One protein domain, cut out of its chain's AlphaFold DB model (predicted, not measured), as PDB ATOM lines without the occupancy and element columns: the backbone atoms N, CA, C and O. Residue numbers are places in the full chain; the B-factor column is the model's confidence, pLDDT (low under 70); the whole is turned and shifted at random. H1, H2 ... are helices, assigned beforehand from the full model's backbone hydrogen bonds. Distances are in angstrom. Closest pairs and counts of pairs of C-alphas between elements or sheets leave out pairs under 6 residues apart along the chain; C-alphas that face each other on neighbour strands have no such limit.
ATOM      1  N   PHE A 464      33.451 -27.976 -16.911       81.25
ATOM      2  CA  PHE A 464      33.194 -27.202 -18.124       81.25
ATOM      3  C   PHE A 464      31.684 -27.066 -18.335       81.25
ATOM      4  O   PHE A 464      30.950 -28.036 -18.144       81.25
ATOM      5  N   THR A 465      31.219 -25.876 -18.710       83.88
ATOM      6  CA  THR A 465      29.822 -25.681 -19.124       83.88
ATOM      7  C   THR A 465      29.626 -26.173 -20.557       83.88
ATOM      8  O   THR A 465      30.562 -26.184 -21.354       83.88
ATOM      9  N   THR A 466      28.394 -26.511 -20.935       83.25
ATOM     10  CA  THR A 466      28.058 -26.876 -22.324       83.25
ATOM     11  C   THR A 466      28.368 -25.751 -23.324       83.25
ATOM     12  O   THR A 466      28.678 -26.025 -24.482       83.25
ATOM     13  N   MET A 467      28.358 -24.487 -22.877       82.00
ATOM     14  CA  MET A 467      28.788 -23.335 -23.678       82.00
ATOM     15  C   MET A 467      30.313 -23.302 -23.862       82.00
ATOM     16  O   MET A 467      30.781 -23.159 -24.990       82.00
ATOM     17  N   GLU A 468      31.093 -23.511 -22.792       87.25
ATOM     18  CA  GLU A 468      32.559 -23.639 -22.872       87.25
ATOM     19  C   GLU A 468      32.969 -24.842 -23.743       87.25
ATOM     20  O   GLU A 468      33.928 -24.755 -24.505       87.25
ATOM     21  N   GLU A 469      32.237 -25.959 -23.681       88.81
ATOM     22  CA  GLU A 469      32.467 -27.133 -24.536       88.81
ATOM     23  C   GLU A 469      32.171 -26.849 -26.012       88.81
ATOM     24  O   GLU A 469      32.979 -27.197 -26.876       88.81
ATOM     25  N   ARG A 470      31.053 -26.175 -26.314       87.62
ATOM     26  CA  ARG A 470      30.698 -25.782 -27.685       87.62
ATOM     27  C   ARG A 470      31.719 -24.801 -28.265       87.62
ATOM     28  O   ARG A 470      32.179 -25.008 -29.386       87.62
ATOM     29  N   ALA A 471      32.122 -23.795 -27.488       89.38
ATOM     30  CA  ALA A 471      33.171 -22.846 -27.860       89.38
ATOM     31  C   ALA A 471      34.544 -23.523 -28.032       89.38
ATOM     32  O   ALA A 471      35.333 -23.113 -28.879       89.38
ATOM     33  N   LEU A 472      34.834 -24.589 -27.276       91.94
ATOM     34  CA  LEU A 472      36.090 -25.340 -27.386       91.94
ATOM     35  C   LEU A 472      36.128 -26.184 -28.664       91.94
ATOM     36  O   LEU A 472      37.151 -26.225 -29.345       91.94
ATOM     37  N   ILE A 473      35.013 -26.828 -29.010       90.75
ATOM     38  CA  ILE A 473      34.863 -27.586 -30.258       90.75
ATOM     39  C   ILE A 473      34.972 -26.641 -31.465       90.75
ATOM     40  O   ILE A 473      35.731 -26.928 -32.393       90.75
ATOM     41  N   ASP A 474      34.283 -25.497 -31.436       89.69
ATOM     42  CA  ASP A 474      34.346 -24.517 -32.526       89.69
ATOM     43  C   ASP A 474      35.721 -23.833 -32.621       89.69
ATOM     44  O   ASP A 474      36.274 -23.706 -33.708       89.69
ATOM     45  N   GLY A 475      36.359 -23.518 -31.491       90.06
ATOM     46  CA  GLY A 475      37.717 -22.975 -31.457       90.06
ATOM     47  C   GLY A 475      38.780 -23.922 -32.009       90.06
ATOM     48  O   GLY A 475      39.645 -23.495 -32.777       90.06
ATOM     49  N   VAL A 476      38.708 -25.218 -31.687       91.38
ATOM     50  CA  VAL A 476      39.628 -26.217 -32.262       91.38
ATOM     51  C   VAL A 476      39.364 -26.421 -33.758       91.38
ATOM     52  O   VAL A 476      40.306 -26.673 -34.508       91.38
ATOM     53  N   LYS A 477      38.120 -26.248 -34.221       89.50
ATOM     54  CA  LYS A 477      37.775 -26.231 -35.650       89.50
ATOM     55  C   LYS A 477      38.321 -24.975 -36.357       89.50
ATOM     56  O   LYS A 477      38.932 -25.107 -37.415       89.50
ATOM     57  N   LYS A 478      38.153 -23.785 -35.762       89.44
ATOM     58  CA  LYS A 478      38.584 -22.463 -36.271       89.44
ATOM     59  C   LYS A 478      40.109 -22.339 -36.384       89.44
ATOM     60  O   LYS A 478      40.608 -21.810 -37.372       89.44
ATOM     61  N   TYR A 479      40.848 -22.869 -35.407       89.38
ATOM     62  CA  TYR A 479      42.317 -22.812 -35.339       89.38
ATOM     63  C   TYR A 479      43.015 -24.144 -35.673       89.38
ATOM     64  O   TYR A 479      44.171 -24.353 -35.292       89.38
ATOM     65  N   ASN A 480      42.339 -25.054 -36.384       85.00
ATOM     66  CA  ASN A 480      42.892 -26.358 -36.755       85.00
ATOM     67  C   ASN A 480      44.221 -26.220 -37.536       85.00
ATOM     68  O   ASN A 480      44.407 -25.294 -38.323       85.00
ATOM     69  N   GLY A 481      45.161 -27.138 -37.302       79.94
ATOM     70  CA  GLY A 481      46.482 -27.160 -37.947       79.94
ATOM     71  C   GLY A 481      47.509 -26.121 -37.459       79.94
ATOM     72  O   GLY A 481      48.683 -26.240 -37.801       79.94
ATOM     73  N   GLN A 482      47.131 -25.130 -36.645       83.38
ATOM     74  CA  GLN A 482      48.068 -24.100 -36.167       83.38
ATOM     75  C   GLN A 482      48.897 -24.589 -34.963       83.38
ATOM     76  O   GLN A 482      48.383 -25.284 -34.092       83.38
ATOM     77  N   ARG A 483      50.175 -24.189 -34.838       83.06
ATOM     78  CA  ARG A 483      51.051 -24.655 -33.731       83.06
ATOM     79  C   ARG A 483      50.507 -24.305 -32.332       83.06
ATOM     80  O   ARG A 483      50.703 -25.072 -31.395       83.06
ATOM     81  N   ASN A 484      49.806 -23.176 -32.200       88.75
ATOM     82  CA  ASN A 484      49.417 -22.584 -30.915       88.75
ATOM     83  C   ASN A 484      47.894 -22.602 -30.644       88.75
ATOM     84  O   ASN A 484      47.418 -21.741 -29.903       88.75
ATOM     85  N   VAL A 485      47.139 -23.563 -31.209       89.31
ATOM     86  CA  VAL A 485      45.653 -23.671 -31.128       89.31
ATOM     87  C   VAL A 485      45.082 -23.229 -29.772       89.31
ATOM     88  O   VAL A 485      44.257 -22.327 -29.701       89.31
ATOM     89  N   TRP A 486      45.567 -23.824 -28.680       92.94
ATOM     90  CA  TRP A 486      45.046 -23.621 -27.322       92.94
ATOM     91  C   TRP A 486      45.231 -22.199 -26.788       92.94
ATOM     92  O   TRP A 486      44.391 -21.722 -26.034       92.94
ATOM     93  N   SER A 487      46.317 -21.526 -27.169       90.12
ATOM     94  CA  SER A 487      46.559 -20.129 -26.794       90.12
ATOM     95  C   SER A 487      45.768 -19.173 -27.687       90.12
ATOM     96  O   SER A 487      45.309 -18.142 -27.214       90.12
ATOM     97  N   LEU A 488      45.569 -19.528 -28.961       88.69
ATOM     98  CA  LEU A 488      44.773 -18.737 -29.902       88.69
ATOM     99  C   LEU A 488      43.292 -18.721 -29.510       88.69
ATOM    100  O   LEU A 488      42.712 -17.648 -29.467       88.69
ATOM    101  N   ILE A 489      42.718 -19.861 -29.106       91.19
ATOM    102  CA  ILE A 489      41.334 -19.942 -28.594       91.19
ATOM    103  C   ILE A 489      41.110 -19.033 -27.368       91.19
ATOM    104  O   ILE A 489      40.017 -18.504 -27.197       91.19
ATOM    105  N   LEU A 490      42.131 -18.833 -26.525       89.00
ATOM    106  CA  LEU A 490      42.055 -17.969 -25.335       89.00
ATOM    107  C   LEU A 490      42.278 -16.476 -25.636       89.00
ATOM    108  O   LEU A 490      41.885 -15.635 -24.834       89.00
ATOM    109  N   VAL A 491      42.918 -16.146 -26.762       88.31
ATOM    110  CA  VAL A 491      43.183 -14.764 -27.213       88.31
ATOM    111  C   VAL A 491      42.156 -14.297 -28.259       88.31
ATOM    112  O   VAL A 491      42.013 -13.100 -28.499       88.31
ATOM    113  N   ASP A 492      41.412 -15.227 -28.858       86.81
ATOM    114  CA  ASP A 492      40.257 -14.972 -29.714       86.81
ATOM    115  C   ASP A 492      39.226 -14.094 -28.984       86.81
ATOM    116  O   ASP A 492      38.801 -14.392 -27.868       86.81
ATOM    117  N   LYS A 493      38.819 -13.002 -29.636       84.25
ATOM    118  CA  LYS A 493      37.905 -11.990 -29.091       84.25
ATOM    119  C   LYS A 493      36.515 -12.548 -28.761       84.25
ATOM    120  O   LYS A 493      35.871 -12.053 -27.838       84.25
ATOM    121  N   ASP A 494      36.066 -13.552 -29.505       82.75
ATOM    122  CA  ASP A 494      34.696 -14.064 -29.465       82.75
ATOM    123  C   ASP A 494      34.627 -15.374 -28.658       82.75
ATOM    124  O   ASP A 494      33.669 -15.613 -27.916       82.75
ATOM    125  N   LEU A 495      35.671 -16.207 -28.758       84.75
ATOM    126  CA  LEU A 495      35.774 -17.481 -28.037       84.75
ATOM    127  C   LEU A 495      36.450 -17.344 -26.666       84.75
ATOM    128  O   LEU A 495      35.978 -17.941 -25.698       84.75
ATOM    129  N   GLY A 496      37.512 -16.540 -26.547       81.56
ATOM    130  CA  GLY A 496      38.304 -16.390 -25.320       81.56
ATOM    131  C   GLY A 496      37.487 -15.890 -24.127       81.56
ATOM    132  O   GLY A 496      37.698 -16.330 -23.000       81.56
ATOM    133  N   VAL A 497      36.474 -15.056 -24.386       82.44
ATOM    134  CA  VAL A 497      35.537 -14.528 -23.377       82.44
ATOM    135  C   VAL A 497      34.716 -15.635 -22.696       82.44
ATOM    136  O   VAL A 497      34.357 -15.496 -21.528       82.44
ATOM    137  N   GLN A 498      34.463 -16.764 -23.371       82.19
ATOM    138  CA  GLN A 498      33.781 -17.917 -22.761       82.19
ATOM    139  C   GLN A 498      34.671 -18.631 -21.729       82.19
ATOM    140  O   GLN A 498      34.175 -19.232 -20.776       82.19
ATOM    141  N   PHE A 499      35.995 -18.549 -21.888       81.69
ATOM    142  CA  PHE A 499      36.985 -19.300 -21.116       81.69
ATOM    143  C   PHE A 499      37.455 -18.558 -19.860       81.69
ATOM    144  O   PHE A 499      38.652 -18.429 -19.603       81.69
ATOM    145  N   ASN A 500      36.491 -18.116 -19.049       69.56
ATOM    146  CA  ASN A 500      36.711 -17.369 -17.810       69.56
ATOM    147  C   ASN A 500      37.745 -18.064 -16.888       69.56
ATOM    148  O   ASN A 500      37.475 -19.130 -16.327       69.56
ATOM    149  N   ASP A 501      38.939 -17.463 -16.774       71.81
ATOM    150  CA  ASP A 501      40.122 -17.956 -16.043       71.81
ATOM    151  C   ASP A 501      40.653 -19.364 -16.453       71.81
ATOM    152  O   ASP A 501      41.452 -19.956 -15.720       71.81
ATOM    153  N   ARG A 502      40.262 -19.929 -17.610       82.69
ATOM    154  CA  ARG A 502      40.704 -21.279 -18.038       82.69
ATOM    155  C   ARG A 502      42.101 -21.272 -18.671       82.69
ATOM    156  O   ARG A 502      42.429 -20.407 -19.479       82.69
ATOM    157  N   SER A 503      42.913 -22.291 -18.376       83.88
ATOM    158  CA  SER A 503      44.259 -22.436 -18.953       83.88
ATOM    159  C   SER A 503      44.288 -23.243 -20.258       83.88
ATOM    160  O   SER A 503      43.453 -24.114 -20.507       83.88
ATOM    161  N   ASN A 504      45.318 -23.019 -21.078       89.12
ATOM    162  CA  ASN A 504      45.558 -23.772 -22.315       89.12
ATOM    163  C   ASN A 504      45.690 -25.294 -22.080       89.12
ATOM    164  O   ASN A 504      45.243 -26.085 -22.912       89.12
ATOM    165  N   VAL A 505      46.239 -25.711 -20.932       87.00
ATOM    166  CA  VAL A 505      46.282 -27.115 -20.488       87.00
ATOM    167  C   VAL A 505      44.871 -27.648 -20.221       87.00
ATOM    168  O   VAL A 505      44.508 -28.695 -20.752       87.00
ATOM    169  N   GLN A 506      44.038 -26.905 -19.480       87.56
ATOM    170  CA  GLN A 506      42.653 -27.303 -19.196       87.56
ATOM    171  C   GLN A 506      41.821 -27.461 -20.480       87.56
ATOM    172  O   GLN A 506      41.077 -28.433 -20.599       87.56
ATOM    173  N   LEU A 507      41.973 -26.562 -21.461       91.00
ATOM    174  CA  LEU A 507      41.313 -26.686 -22.769       91.00
ATOM    175  C   LEU A 507      41.789 -27.937 -23.530       91.00
ATOM    176  O   LEU A 507      40.966 -28.708 -24.026       91.00
ATOM    177  N   LYS A 508      43.106 -28.179 -23.579       90.06
ATOM    178  CA  LYS A 508      43.709 -29.351 -24.237       90.06
ATOM    179  C   LYS A 508      43.220 -30.670 -23.628       90.06
ATOM    180  O   LYS A 508      42.851 -31.588 -24.364       90.06
ATOM    181  N   ASP A 509      43.181 -30.768 -22.301       89.25
ATOM    182  CA  ASP A 509      42.765 -31.989 -21.602       89.25
ATOM    183  C   ASP A 509      41.247 -32.186 -21.592       89.25
ATOM    184  O   ASP A 509      40.777 -33.321 -21.733       89.25
ATOM    185  N   LYS A 510      40.458 -31.103 -21.569       89.44
ATOM    186  CA  LYS A 510      39.018 -31.203 -21.824       89.44
ATOM    187  C   LYS A 510      38.737 -31.687 -23.244       89.44
ATOM    188  O   LYS A 510      37.918 -32.589 -23.405       89.44
ATOM    189  N   PHE A 511      39.434 -31.171 -24.259       89.62
ATOM    190  CA  PHE A 511      39.248 -31.620 -25.643       89.62
ATOM    191  C   PHE A 511      39.665 -33.087 -25.840       89.62
ATOM    192  O   PHE A 511      38.945 -33.847 -26.489       89.62
ATOM    193  N   ARG A 512      40.760 -33.535 -25.205       88.94
ATOM    194  CA  ARG A 512      41.131 -34.965 -25.129       88.94
ATOM    195  C   ARG A 512      39.983 -35.817 -24.572       88.94
ATOM    196  O   ARG A 512      39.682 -36.872 -25.129       88.94
ATOM    197  N   THR A 513      39.311 -35.361 -23.517       87.75
ATOM    198  CA  THR A 513      38.135 -36.047 -22.956       87.75
ATOM    199  C   THR A 513      36.913 -35.985 -23.876       87.75
ATOM    200  O   THR A 513      36.281 -37.018 -24.059       87.75
ATOM    201  N   LEU A 514      36.629 -34.854 -24.533       85.94
ATOM    202  CA  LEU A 514      35.520 -34.720 -25.494       85.94
ATOM    203  C   LEU A 514      35.681 -35.601 -26.746       85.94
ATOM    204  O   LEU A 514      34.680 -36.023 -27.326       85.94
ATOM    205  N   ARG A 515      36.917 -35.917 -27.163       85.00
ATOM    206  CA  ARG A 515      37.162 -36.941 -28.199       85.00
ATOM    207  C   ARG A 515      36.927 -38.356 -27.664       85.00
ATOM    208  O   ARG A 515      36.296 -39.155 -28.341       85.00
ATOM    209  N   ARG A 516      37.366 -38.665 -26.435       82.94
ATOM    210  CA  ARG A 516      37.110 -39.977 -25.800       82.94
ATOM    211  C   ARG A 516      35.621 -40.242 -25.554       82.94
ATOM    212  O   ARG A 516      35.189 -41.374 -25.714       82.94
ATOM    213  N   SER A 517      34.835 -39.217 -25.222       79.12
ATOM    214  CA  SER A 517      33.377 -39.319 -25.057       79.12
ATOM    215  C   SER A 517      32.590 -39.192 -26.371       79.12
ATOM    216  O   SER A 517      31.380 -38.993 -26.339       79.12
ATOM    217  N   GLY A 518      33.256 -39.226 -27.531       73.00
ATOM    218  CA  GLY A 518      32.637 -39.176 -28.860       73.00
ATOM    219  C   GLY A 518      32.105 -37.811 -29.320       73.00
ATOM    220  O   GLY A 518      32.000 -37.576 -30.523       73.00
ATOM    221  N   VAL A 519      31.841 -36.882 -28.397       71.38
ATOM    222  CA  VAL A 519      31.246 -35.551 -28.649       71.38
ATOM    223  C   VAL A 519      32.036 -34.727 -29.682       71.38
ATOM    224  O   VAL A 519      31.448 -33.962 -30.441       71.38
ATOM    225  N   ALA A 520      33.360 -34.900 -29.756       61.88
ATOM    226  CA  ALA A 520      34.233 -34.196 -30.703       61.88
ATOM    227  C   ALA A 520      34.699 -35.047 -31.912       61.88
ATOM    228  O   ALA A 520      35.656 -34.668 -32.595       61.88
ATOM    229  N   ASN A 521      34.062 -36.190 -32.204       58.62
ATOM    230  CA  ASN A 521      34.528 -37.116 -33.253       58.62
ATOM    231  C   ASN A 521      34.437 -36.573 -34.689       58.62
ATOM    232  O   ASN A 521      35.188 -37.030 -35.547       58.62
ATOM    233  N   ALA A 522      33.589 -35.576 -34.953       54.56
ATOM    234  CA  ALA A 522      33.443 -34.977 -36.283       54.56
ATOM    235  C   ALA A 522      34.642 -34.107 -36.726       54.56
ATOM    236  O   ALA A 522      34.707 -33.718 -37.891       54.56
ATOM    237  N   ILE A 523      35.594 -33.787 -35.836       58.31
ATOM    238  CA  ILE A 523      36.796 -33.021 -36.204       58.31
ATOM    239  C   ILE A 523      37.912 -33.982 -36.636       58.31
ATOM    240  O   ILE A 523      38.693 -34.495 -35.823       58.31
ATOM    241  N   THR A 524      38.007 -34.195 -37.946       49.47
ATOM    242  CA  THR A 524      39.139 -34.853 -38.602       49.47
ATOM    243  C   THR A 524      40.382 -33.958 -38.551       49.47
ATOM    244  O   THR A 524      40.573 -33.057 -39.363       49.47
ATOM    245  N   LEU A 525      41.271 -34.225 -37.589       54.12
ATOM    246  CA  LEU A 525      42.638 -33.696 -37.620       54.12
ATOM    247  C   LEU A 525      43.396 -34.351 -38.783       54.12
ATOM    248  O   LEU A 525      43.942 -35.446 -38.640       54.12
ATOM    249  N   THR A 526      43.460 -33.671 -39.924       42.06
ATOM    250  CA  THR A 526      44.459 -33.948 -40.957       42.06
ATOM    251  C   THR A 526      45.839 -33.612 -40.392       42.06
ATOM    252  O   THR A 526      46.141 -32.458 -40.104       42.06
TER     253      THR A 526
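This is residues 464 to 526 of the 777 residues of an uncharacterized protein of Aphanomyces invadans (UniProt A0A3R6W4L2). Three helices meet crossed in a small rounded body, their centres making a triangle: the two long ones, H1 and H3, stand nearly at right angles, and the short H2 sits against parts of both. A long loop, residues 492 to 503, folds back from the last residue of H2 to the first of H3, and a tail without a named element, residues 517 to 526, follows H3. The printed part has 63 residues with three named helices, in the order H1, H2, H3, and no named strand; the class is all helix. It is compact, with a radius of gyration of the C-alphas of 10.6 A and spans of 25 by 24 by 18 A.

H1, residues 466 to 478, begins with C-alpha 466 at (28.058, -26.876, -22.324) and is 18.0 A long from first to last C-alpha. H2, residues 485 to 491, is 10.0 A long. H3, residues 504 to 516, is 18.6 A long and ends with C-alpha 516 at (37.110, -39.977, -25.800).

H1 touches H2 with residues 472 to 476 alone, at a steep tilt of 64 degrees, opposite ways; the closest C-alphas, of Gly 475 and Ile 489, are 5.5 A apart. H1 and H3 only just touch, with 3 pairs of C-alphas within 8 A, the closest those of Leu 472 and Leu 507 at 7.1 A; they are about perpendicular, at 85 degrees. H3 touches H2 with residues 504 to 508 alone, at a steep tilt of 52 degrees, opposite ways; the closest C-alphas, of Trp 486 and Asn 504, are 5.0 A apart. The helix packing is mostly crossed, with 0 of the 3 pairs at a shallow tilt. In H1 and H3 every O i to N i+4 pair is within hydrogen-bond range, in H2 2 of 3.

The C-alphas farthest apart, of Asp 501 and Thr 526, are 29.9 A apart. The printed part has no cut. The link from H1 to H2 is short, with 6 residues; that from H2 to H3 is long, with 12. The mean pLDDT of the printed part is 82.2; residue 500 and residues 520 to 526 are under 70.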